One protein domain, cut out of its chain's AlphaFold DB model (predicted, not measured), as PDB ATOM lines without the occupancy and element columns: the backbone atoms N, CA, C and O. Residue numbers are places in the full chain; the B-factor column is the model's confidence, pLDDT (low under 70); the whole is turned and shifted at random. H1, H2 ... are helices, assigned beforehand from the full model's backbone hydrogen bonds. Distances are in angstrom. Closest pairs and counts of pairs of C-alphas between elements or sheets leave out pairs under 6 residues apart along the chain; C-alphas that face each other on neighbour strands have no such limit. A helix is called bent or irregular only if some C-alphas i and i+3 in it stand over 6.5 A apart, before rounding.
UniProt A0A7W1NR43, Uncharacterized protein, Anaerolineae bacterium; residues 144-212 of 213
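What this domain is: This is residues 144 to 212 of the 213 residues of an uncharacterized protein of Anaerolineae bacterium (UniProt A0A7W1NR43). The long helix H3 runs along one side of a small helical domain, H1 crosses it at a steep angle, and the short H2 folds back against it as the other half of a helical hairpin. To one side of H1 lies the long loop of residues 168 to 183, and to its other side the closing stretch, residues 200 to 212, winds away from the last end of H3. The printed part has 69 residues with three named helices, in the order H1, H2, H3, and no named strand; the class is all helix, with 35 residues in the helices. The whole is compact, with a radius of gyration of the C-alphas of 11.1 A, and its outline is rounded, spanning 29 by 26 by 19 A.

Where its parts are: H1 takes residues 144 to 156 and is 18.1 A long, from C-alpha 144 at (109.454, 119.197, 83.003) to C-alpha 156 at (114.002, 126.741, 67.189). H2, residues 162 to 167, measures 10.3 A; it is neither bent nor irregular, but only just: C-alphas 162 and 165 are 6.0 A apart. H3, residues 184 to 199, is the longest helix, 22.4 A, and ends with C-alpha 199 at (117.947, 109.188, 68.476). Between H2 and H3, residues 173 to 174 pair with residues 177 to 178, antiparallel, in stretches too short to be named strands.

How they stand to each other: H1 touches residues 189 to 194 of H3 alone, and the closest C-alphas, those of Ala 150 and Ile 194, are 5.6 A apart. Their lines stand at a steep tilt of 65 degrees, and they run the same way. H1 and H2 are close but not clearly touching, with the closest C-alphas, those of Met 154 and Ala 165, 8.0 A apart; they are about perpendicular, at 80 degrees. H2 and H3 touch and form a helical hairpin, at a steep tilt of 38 degrees, opposite ways. Their closest C-alphas, those of Pro 162 and Arg 195, are 4.2 A apart. In H1 and H3 every O i to N i+4 pair is within hydrogen-bond range. In H2, 0 of 2 such pairs are within range, while 3 of its 3 O i to N i+3 pairs are.

The domain as a whole: The two C-alphas farthest apart, those of Ser 184 and Asp 208, are 29.6 A apart. The printed part has no cut. The link from H1 to H2 is tight, with 5 residues, and the link from H2 to H3 is long, with 16. The mean pLDDT of the printed part is 84.7; the model's confidence is low, under 70, in residues 203 to 212.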
ATOM      1  N   GLY A 144     110.310 118.347  83.823       75.62
ATOM      2  CA  GLY A 144     109.454 119.197  83.003       75.62
ATOM      3  C   GLY A 144     110.214 120.361  82.375       75.62
ATOM      4  O   GLY A 144     110.177 120.508  81.159       75.62
ATOM      5  N   ILE A 145     110.981 121.119  83.164       76.25
ATOM      6  CA  ILE A 145     111.696 122.308  82.666       76.25
ATOM      7  C   ILE A 145     112.765 121.903  81.649       76.25
ATOM      8  O   ILE A 145     112.804 122.443  80.549       76.25
ATOM      9  N   ALA A 146     113.574 120.883  81.955       82.25
ATOM     10  CA  ALA A 146     114.576 120.375  81.014       82.25
ATOM     11  C   ALA A 146     113.945 119.906  79.695       82.25
ATOM     12  O   ALA A 146     114.503 120.128  78.621       82.25
ATOM     13  N   ARG A 147     112.775 119.253  79.767       82.00
ATOM     14  CA  ARG A 147     112.021 118.813  78.586       82.00
ATOM     15  C   ARG A 147     111.478 119.986  77.783       82.00
ATOM     16  O   ARG A 147     111.550 119.902  76.560       82.00
ATOM     17  N   LEU A 148     110.967 121.024  78.445       83.44
ATOM     18  CA  LEU A 148     110.471 122.239  77.803       83.44
ATOM     19  C   LEU A 148     111.612 122.958  77.076       83.44
ATOM     20  O   LEU A 148     111.521 123.168  75.873       83.44
ATOM     21  N   MET A 149     112.735 123.200  77.765       89.56
ATOM     22  CA  MET A 149     113.943 123.791  77.173       89.56
ATOM     23  C   MET A 149     114.436 122.984  75.968       89.56
ATOM     24  O   MET A 149     114.707 123.547  74.911       89.56
ATOM     25  N   ALA A 150     114.511 121.656  76.104       90.12
ATOM     26  CA  ALA A 150     114.913 120.772  75.015       90.12
ATOM     27  C   ALA A 150     113.958 120.865  73.814       90.12
ATOM     28  O   ALA A 150     114.419 120.961  72.682       90.12
ATOM     29  N   ASN A 151     112.643 120.863  74.046       87.19
ATOM     30  CA  ASN A 151     111.647 120.991  72.981       87.19
ATOM     31  C   ASN A 151     111.745 122.343  72.268       87.19
ATOM     32  O   ASN A 151     111.769 122.371  71.040       87.19
ATOM     33  N   GLN A 152     111.850 123.436  73.029       89.56
ATOM     34  CA  GLN A 152     111.981 124.787  72.491       89.56
ATOM     35  C   GLN A 152     113.229 124.904  71.606       89.56
ATOM     36  O   GLN A 152     113.149 125.393  70.483       89.56
ATOM     37  N   LEU A 153     114.372 124.389  72.071       93.81
ATOM     38  CA  LEU A 153     115.625 124.381  71.313       93.81
ATOM     39  C   LEU A 153     115.540 123.523  70.046       93.81
ATOM     40  O   LEU A 153     115.958 123.968  68.979       93.81
ATOM     41  N   MET A 154     114.974 122.316  70.143       89.94
ATOM     42  CA  MET A 154     114.782 121.437  68.984       89.94
ATOM     43  C   MET A 154     113.908 122.094  67.915       89.94
ATOM     44  O   MET A 154     114.234 122.013  66.733       89.94
ATOM     45  N   ALA A 155     112.826 122.760  68.324       87.38
ATOM     46  CA  ALA A 155     111.944 123.487  67.420       87.38
ATOM     47  C   ALA A 155     112.638 124.713  66.807       87.38
ATOM     48  O   ALA A 155     112.590 124.892  65.591       87.38
ATOM     49  N   HIS A 156     113.325 125.518  67.624       92.44
ATOM     50  CA  HIS A 156     114.002 126.741  67.189       92.44
ATOM     51  C   HIS A 156     115.074 126.474  66.125       92.44
ATOM     52  O   HIS A 156     115.114 127.153  65.104       92.44
ATOM     53  N   TYR A 157     115.906 125.452  66.336       94.31
ATOM     54  CA  TYR A 157     116.978 125.082  65.407       94.31
ATOM     55  C   TYR A 157     116.547 124.071  64.335       94.31
ATOM     56  O   TYR A 157     117.378 123.672  63.525       94.31
ATOM     57  N   GLN A 158     115.278 123.641  64.333       93.50
ATOM     58  CA  GLN A 158     114.769 122.568  63.464       93.50
ATOM     59  C   GLN A 158     115.669 121.323  63.497       93.50
ATOM     60  O   GLN A 158     116.032 120.766  62.462       93.50
ATOM     61  N   MET A 159     116.069 120.913  64.702       93.69
ATOM     62  CA  MET A 159     117.039 119.835  64.884       93.69
ATOM     63  C   MET A 159     116.470 118.514  64.372       93.69
ATOM     64  O   MET A 159     115.344 118.141  64.713       93.69
ATOM     65  N   THR A 160     117.268 117.794  63.588       93.25
ATOM     66  CA  THR A 160     116.893 116.479  63.045       93.25
ATOM     67  C   THR A 160     117.916 115.401  63.373       93.25
ATOM     68  O   THR A 160     117.554 114.226  63.405       93.25
ATOM     69  N   ASP A 161     119.154 115.784  63.695       94.69
ATOM     70  CA  ASP A 161     120.230 114.868  64.061       94.69
ATOM     71  C   ASP A 161     120.714 115.124  65.502       94.69
ATOM     72  O   ASP A 161     120.817 116.281  65.918       94.69
ATOM     73  N   PRO A 162     121.058 114.089  66.297       94.00
ATOM     74  CA  PRO A 162     121.595 114.274  67.647       94.00
ATOM     75  C   PRO A 162     122.785 115.246  67.745       94.00
ATOM     76  O   PRO A 162     122.942 115.911  68.771       94.00
ATOM     77  N   SER A 163     123.618 115.352  66.706       95.62
ATOM     78  CA  SER A 163     124.744 116.294  66.661       95.62
ATOM     79  C   SER A 163     124.323 117.766  66.573       95.62
ATOM     80  O   SER A 163     125.092 118.641  66.974       95.62
ATOM     81  N   ASP A 164     123.084 118.067  66.163       95.31
ATOM     82  CA  ASP A 164     122.568 119.440  66.128       95.31
ATOM     83  C   ASP A 164     122.519 120.084  67.526       95.31
ATOM     84  O   ASP A 164     122.609 121.306  67.650       95.31
ATOM     85  N   ALA A 165     122.470 119.280  68.597       95.06
ATOM     86  CA  ALA A 165     122.509 119.767  69.979       95.06
ATOM     87  C   ALA A 165     123.796 120.548  70.316       95.06
ATOM     88  O   ALA A 165     123.816 121.331  71.266       95.06
ATOM     89  N   ASP A 166     124.878 120.360  69.558       96.25
ATOM     90  CA  ASP A 166     126.135 121.086  69.758       96.25
ATOM     91  C   ASP A 166     126.193 122.434  69.039       96.25
ATOM     92  O   ASP A 166     127.096 123.225  69.303       96.25
ATOM     93  N   ARG A 167     125.197 122.734  68.201       95.62
ATOM     94  CA  ARG A 167     125.092 123.987  67.441       95.62
ATOM     95  C   ARG A 167     124.365 125.097  68.204       95.62
ATOM     96  O   ARG A 167     124.202 126.182  67.662       95.62
ATOM     97  N   ILE A 168     123.923 124.827  69.436       96.56
ATOM     98  CA  ILE A 168     123.210 125.798  70.274       96.56
ATOM     99  C   ILE A 168     124.130 126.987  70.560       96.56
ATOM    100  O   ILE A 168     125.155 126.853  71.232       96.56
ATOM    101  N   GLU A 169     123.745 128.154  70.053       97.19
ATOM    102  CA  GLU A 169     124.513 129.383  70.206       97.19
ATOM    103  C   GLU A 169     124.452 129.904  71.653       97.19
ATOM    104  O   GLU A 169     123.395 129.850  72.283       97.19
ATOM    105  N   PRO A 170     125.545 130.468  72.202       96.00
ATOM    106  CA  PRO A 170     125.577 130.967  73.581       96.00
ATOM    107  C   PRO A 170     124.522 132.041  73.892       96.00
ATOM    108  O   PRO A 170     124.057 132.147  75.026       96.00
ATOM    109  N   ASP A 171     124.150 132.849  72.901       96.12
ATOM    110  CA  ASP A 171     123.247 133.987  73.078       96.12
ATOM    111  C   ASP A 171     121.770 133.669  72.783       96.12
ATOM    112  O   ASP A 171     120.930 134.561  72.916       96.12
ATOM    113  N   VAL A 172     121.423 132.422  72.427       95.88
ATOM    114  CA  VAL A 172     120.020 132.044  72.189       95.88
ATOM    115  C   VAL A 172     119.214 132.114  73.484       95.88
ATOM    116  O   VAL A 172     119.686 131.696  74.542       95.88
ATOM    117  N   PHE A 173     117.988 132.627  73.404       92.75
ATOM    118  CA  PHE A 173     117.074 132.674  74.541       92.75
ATOM    119  C   PHE A 173     116.248 131.388  74.644       92.75
ATOM    120  O   PHE A 173     115.648 130.945  73.667       92.75
ATOM    121  N   VAL A 174     116.189 130.814  75.845       89.50
ATOM    122  CA  VAL A 174     115.393 129.632  76.196       89.50
ATOM    123  C   VAL A 174     114.737 129.897  77.545       89.50
ATOM    124  O   VAL A 174     115.437 130.164  78.521       89.50
ATOM    125  N   ILE A 175     113.401 129.855  77.599       86.12
ATOM    126  CA  ILE A 175     112.604 130.236  78.784       86.12
ATOM    127  C   ILE A 175     113.139 131.542  79.410       86.12
ATOM    128  O   ILE A 175     113.576 131.578  80.558       86.12
ATOM    129  N   ASN A 176     113.187 132.615  78.616       83.19
ATOM    130  CA  ASN A 176     113.626 133.958  79.030       83.19
ATOM    131  C   ASN A 176     115.084 134.101  79.514       83.19
ATOM    132  O   ASN A 176     115.465 135.181  79.956       83.19
ATOM    133  N   ASN A 177     115.924 133.070  79.398       85.69
ATOM    134  CA  ASN A 177     117.335 133.115  79.789       85.69
ATOM    135  C   ASN A 177     118.234 132.884  78.574       85.69
ATOM    136  O   ASN A 177     117.885 132.090  77.700       85.69
ATOM    137  N   LYS A 178     119.403 133.534  78.508       92.44
ATOM    138  CA  LYS A 178     120.386 133.191  77.472       92.44
ATOM    139  C   LYS A 178     121.009 131.846  77.798       92.44
ATOM    140  O   LYS A 178     121.325 131.567  78.953       92.44
ATOM    141  N   TRP A 179     121.252 131.036  76.776       94.25
ATOM    142  CA  TRP A 179     121.823 129.704  76.935       94.25
ATOM    143  C   TRP A 179     123.132 129.707  77.731       94.25
ATOM    144  O   TRP A 179     123.310 128.875  78.616       94.25
ATOM    145  N   LYS A 180     124.015 130.681  77.484       94.12
ATOM    146  CA  LYS A 180     125.293 130.830  78.199       94.12
ATOM    147  C   LYS A 180     125.160 131.122  79.694       94.12
ATOM    148  O   LYS A 180     126.094 130.824  80.430       94.12
ATOM    149  N   ASP A 181     124.033 131.693  80.115       87.94
ATOM    150  CA  ASP A 181     123.772 132.049  81.510       87.94
ATOM    151  C   ASP A 181     123.210 130.840  82.291       87.94
ATOM    152  O   ASP A 181     123.200 130.830  83.520       87.94
ATOM    153  N   ILE A 182     122.791 129.774  81.594       87.25
ATOM    154  CA  ILE A 182     122.366 128.510  82.209       87.25
ATOM    155  C   ILE A 182     123.601 127.767  82.752       87.25
ATOM    156  O   ILE A 182     124.598 127.650  82.035       87.25
ATOM    157  N   PRO A 183     123.551 127.163  83.957       86.62
ATOM    158  CA  PRO A 183     124.663 126.381  84.493       86.62
ATOM    159  C   PRO A 183     125.152 125.288  83.528       86.62
ATOM    160  O   PRO A 183     124.355 124.537  82.966       86.62
ATOM    161  N   SER A 184     126.469 125.120  83.386       87.69
ATOM    162  CA  SER A 184     127.068 124.176  82.420       87.69
ATOM    163  C   SER A 184     126.568 122.732  82.571       87.69
ATOM    164  O   SER A 184     126.285 122.059  81.582       87.69
ATOM    165  N   LYS A 185     126.365 122.257  83.807       82.44
ATOM    166  CA  LYS A 185     125.768 120.935  84.072       82.44
ATOM    167  C   LYS A 185     124.337 120.814  83.535       82.44
ATOM    168  O   LYS A 185     123.948 119.751  83.055       82.44
ATOM    169  N   ALA A 186     123.554 121.887  83.633       85.00
ATOM    170  CA  ALA A 186     122.190 121.933  83.127       85.00
ATOM    171  C   ALA A 186     122.176 121.962  81.592       85.00
ATOM    172  O   ALA A 186     121.435 121.187  80.985       85.00
ATOM    173  N   GLN A 187     123.064 122.750  80.975       92.44
ATOM    174  CA  GLN A 187     123.271 122.751  79.524       92.44
ATOM    175  C   GLN A 187     123.579 121.343  78.992       92.44
ATOM    176  O   GLN A 187     122.905 120.869  78.076       92.44
ATOM    177  N   GLU A 188     124.537 120.633  79.599       90.56
ATOM    178  CA  GLU A 188     124.904 119.266  79.196       90.56
ATOM    179  C   GLU A 188     123.741 118.281  79.328       90.56
ATOM    180  O   GLU A 188     123.506 117.456  78.443       90.56
ATOM    181  N   ARG A 189     122.956 118.385  80.403       85.12
ATOM    182  CA  ARG A 189     121.780 117.531  80.604       85.12
ATOM    183  C   ARG A 189     120.692 117.793  79.563       85.12
ATOM    184  O   ARG A 189     120.099 116.840  79.060       85.12
ATOM    185  N   ILE A 190     120.437 119.057  79.223       91.56
ATOM    186  CA  ILE A 190     119.484 119.437  78.171       91.56
ATOM    187  C   ILE A 190     119.978 118.929  76.813       91.56
ATOM    188  O   ILE A 190     119.213 118.277  76.105       91.56
ATOM    189  N   LYS A 191     121.262 119.117  76.479       95.12
ATOM    190  CA  LYS A 191     121.869 118.559  75.258       95.12
ATOM    191  C   LYS A 191     121.744 117.037  75.194       95.12
ATOM    192  O   LYS A 191     121.349 116.495  74.166       95.12
ATOM    193  N   ALA A 192     122.036 116.334  76.289       88.62
ATOM    194  CA  ALA A 192     121.875 114.885  76.372       88.62
ATOM    195  C   ALA A 192     120.416 114.452  76.151       88.62
ATOM    196  O   ALA A 192     120.164 113.468  75.456       88.62
ATOM    197  N   LEU A 193     119.452 115.206  76.685       88.94
ATOM    198  CA  LEU A 193     118.029 114.951  76.475       88.94
ATOM    199  C   LEU A 193     117.607 115.177  75.016       88.94
ATOM    200  O   LEU A 193     116.871 114.355  74.477       88.94
ATOM    201  N   ILE A 194     118.086 116.246  74.375       92.06
ATOM    202  CA  ILE A 194     117.862 116.512  72.945       92.06
ATOM    203  C   ILE A 194     118.404 115.352  72.104       92.06
ATOM    204  O   ILE A 194     117.660 114.760  71.324       92.06
ATOM    205  N   ARG A 195     119.671 114.967  72.324       92.62
ATOM    206  CA  ARG A 195     120.320 113.834  71.641       92.62
ATOM    207  C   ARG A 195     119.508 112.551  71.783       92.62
ATOM    208  O   ARG A 195     119.285 111.856  70.798       92.62
ATOM    209  N   HIS A 196     119.047 112.260  72.999       86.75
ATOM    210  CA  HIS A 196     118.235 111.081  73.279       86.75
ATOM    211  C   HIS A 196     116.870 111.121  72.578       86.75
ATOM    212  O   HIS A 196     116.422 110.106  72.061       86.75
ATOM    213  N   LYS A 197     116.200 112.276  72.527       87.62
ATOM    214  CA  LYS A 197     114.935 112.415  71.793       87.62
ATOM    215  C   LYS A 197     115.141 112.186  70.296       87.62
ATOM    216  O   LYS A 197     114.436 111.377  69.699       87.62
ATOM    217  N   LEU A 198     116.132 112.848  69.704       87.69
ATOM    218  CA  LEU A 198     116.430 112.729  68.275       87.69
ATOM    219  C   LEU A 198     116.850 111.306  67.885       87.69
ATOM    220  O   LEU A 198     116.414 110.814  66.849       87.69
ATOM    221  N   SER A 199     117.591 110.590  68.741       88.06
ATOM    222  CA  SER A 199     117.947 109.188  68.476       88.06
ATOM    223  C   SER A 199     116.752 108.227  68.487       88.06
ATOM    224  O   SER A 199     116.842 107.133  67.934       88.06
ATOM    225  N   LEU A 200     115.626 108.631  69.081       85.56
ATOM    226  CA  LEU A 200     114.353 107.907  69.044       85.56
ATOM    227  C   LEU A 200     113.465 108.319  67.854       85.56
ATOM    228  O   LEU A 200     112.296 107.937  67.817       85.56
ATOM    229  N   ASN A 201     113.985 109.096  66.894       82.00
ATOM    230  CA  ASN A 201     113.222 109.717  65.802       82.00
ATOM    231  C   ASN A 201     112.055 110.591  66.297       82.00
ATOM    232  O   ASN A 201     111.024 110.713  65.634       82.00
ATOM    233  N   TYR A 202     112.192 111.186  67.486       74.06
ATOM    234  CA  TYR A 202     111.186 112.086  68.031       74.06
ATOM    235  C   TYR A 202     111.091 113.355  67.183       74.06
ATOM    236  O   TYR A 202     112.076 114.077  67.020       74.06
ATOM    237  N   ASN A 203     109.885 113.663  66.711       68.00
ATOM    238  CA  ASN A 203     109.589 114.916  66.034       68.00
ATOM    239  C   ASN A 203     108.850 115.866  67.005       68.00
ATOM    240  O   ASN A 203     107.782 115.499  67.502       68.00
ATOM    241  N   PRO A 204     109.358 117.088  67.269       58.50
ATOM    242  CA  PRO A 204     108.688 118.085  68.112       58.50
ATOM    243  C   PRO A 204     107.243 118.395  67.695       58.50
ATOM    244  O   PRO A 204     106.425 118.750  68.540       58.50
ATOM    245  N   THR A 205     106.893 118.208  66.416       60.19
ATOM    246  CA  THR A 205     105.518 118.390  65.926       60.19
ATOM    247  C   THR A 205     104.553 117.279  66.356       60.19
ATOM    248  O   THR A 205     103.376 117.337  66.009       60.19
ATOM    249  N   MET A 206     105.021 116.253  67.072       59.19
ATOM    250  CA  MET A 206     104.178 115.211  67.674       59.19
ATOM    251  C   MET A 206     103.642 115.603  69.053       59.19
ATOM    252  O   MET A 206     102.804 114.892  69.597       59.19
ATOM    253  N   VAL A 207     104.118 116.714  69.624       55.41
ATOM    254  CA  VAL A 207     103.544 117.300  70.838       55.41
ATOM    255  C   VAL A 207     102.469 118.302  70.437       55.41
ATOM    256  O   VAL A 207     102.670 119.063  69.480       55.41
ATOM    257  N   ASP A 208     101.340 118.290  71.144       51.44
ATOM    258  CA  ASP A 208     100.235 119.215  70.905       51.44
ATOM    259  C   ASP A 208     100.692 120.683  70.983       51.44
ATOM    260  O   ASP A 208     101.583 121.003  71.776       51.44
ATOM    261  N   PRO A 209     100.113 121.582  70.160       57.06
ATOM    262  CA  PRO A 209     100.523 122.987  70.085       57.06
ATOM    263  C   PRO A 209     100.535 123.710  71.434       57.06
ATOM    264  O   PRO A 209     101.407 124.535  71.663       57.06
ATOM    265  N   GLU A 210      99.628 123.349  72.345       47.41
ATOM    266  CA  GLU A 210      99.517 123.926  73.694       47.41
ATOM    267  C   GLU A 210     100.750 123.678  74.591       47.41
ATOM    268  O   GLU A 210     100.891 124.319  75.625       47.41
ATOM    269  N   TRP A 211     101.648 122.769  74.192       47.97
ATOM    270  CA  TRP A 211     102.909 122.465  74.883       47.97
ATOM    271  C   TRP A 211     104.150 122.857  74.059       47.97
ATOM    272  O   TRP A 211     105.267 122.443  74.395       47.97
ATOM    273  N   ARG A 212     103.960 123.570  72.937       53.34
ATOM    274  CA  ARG A 212     105.044 124.081  72.077       53.34
ATOM    275  C   ARG A 212     105.480 125.500  72.436       53.34
ATOM    276  O   ARG A 212     106.632 125.824  72.147       53.34
TER     277      ARG A 212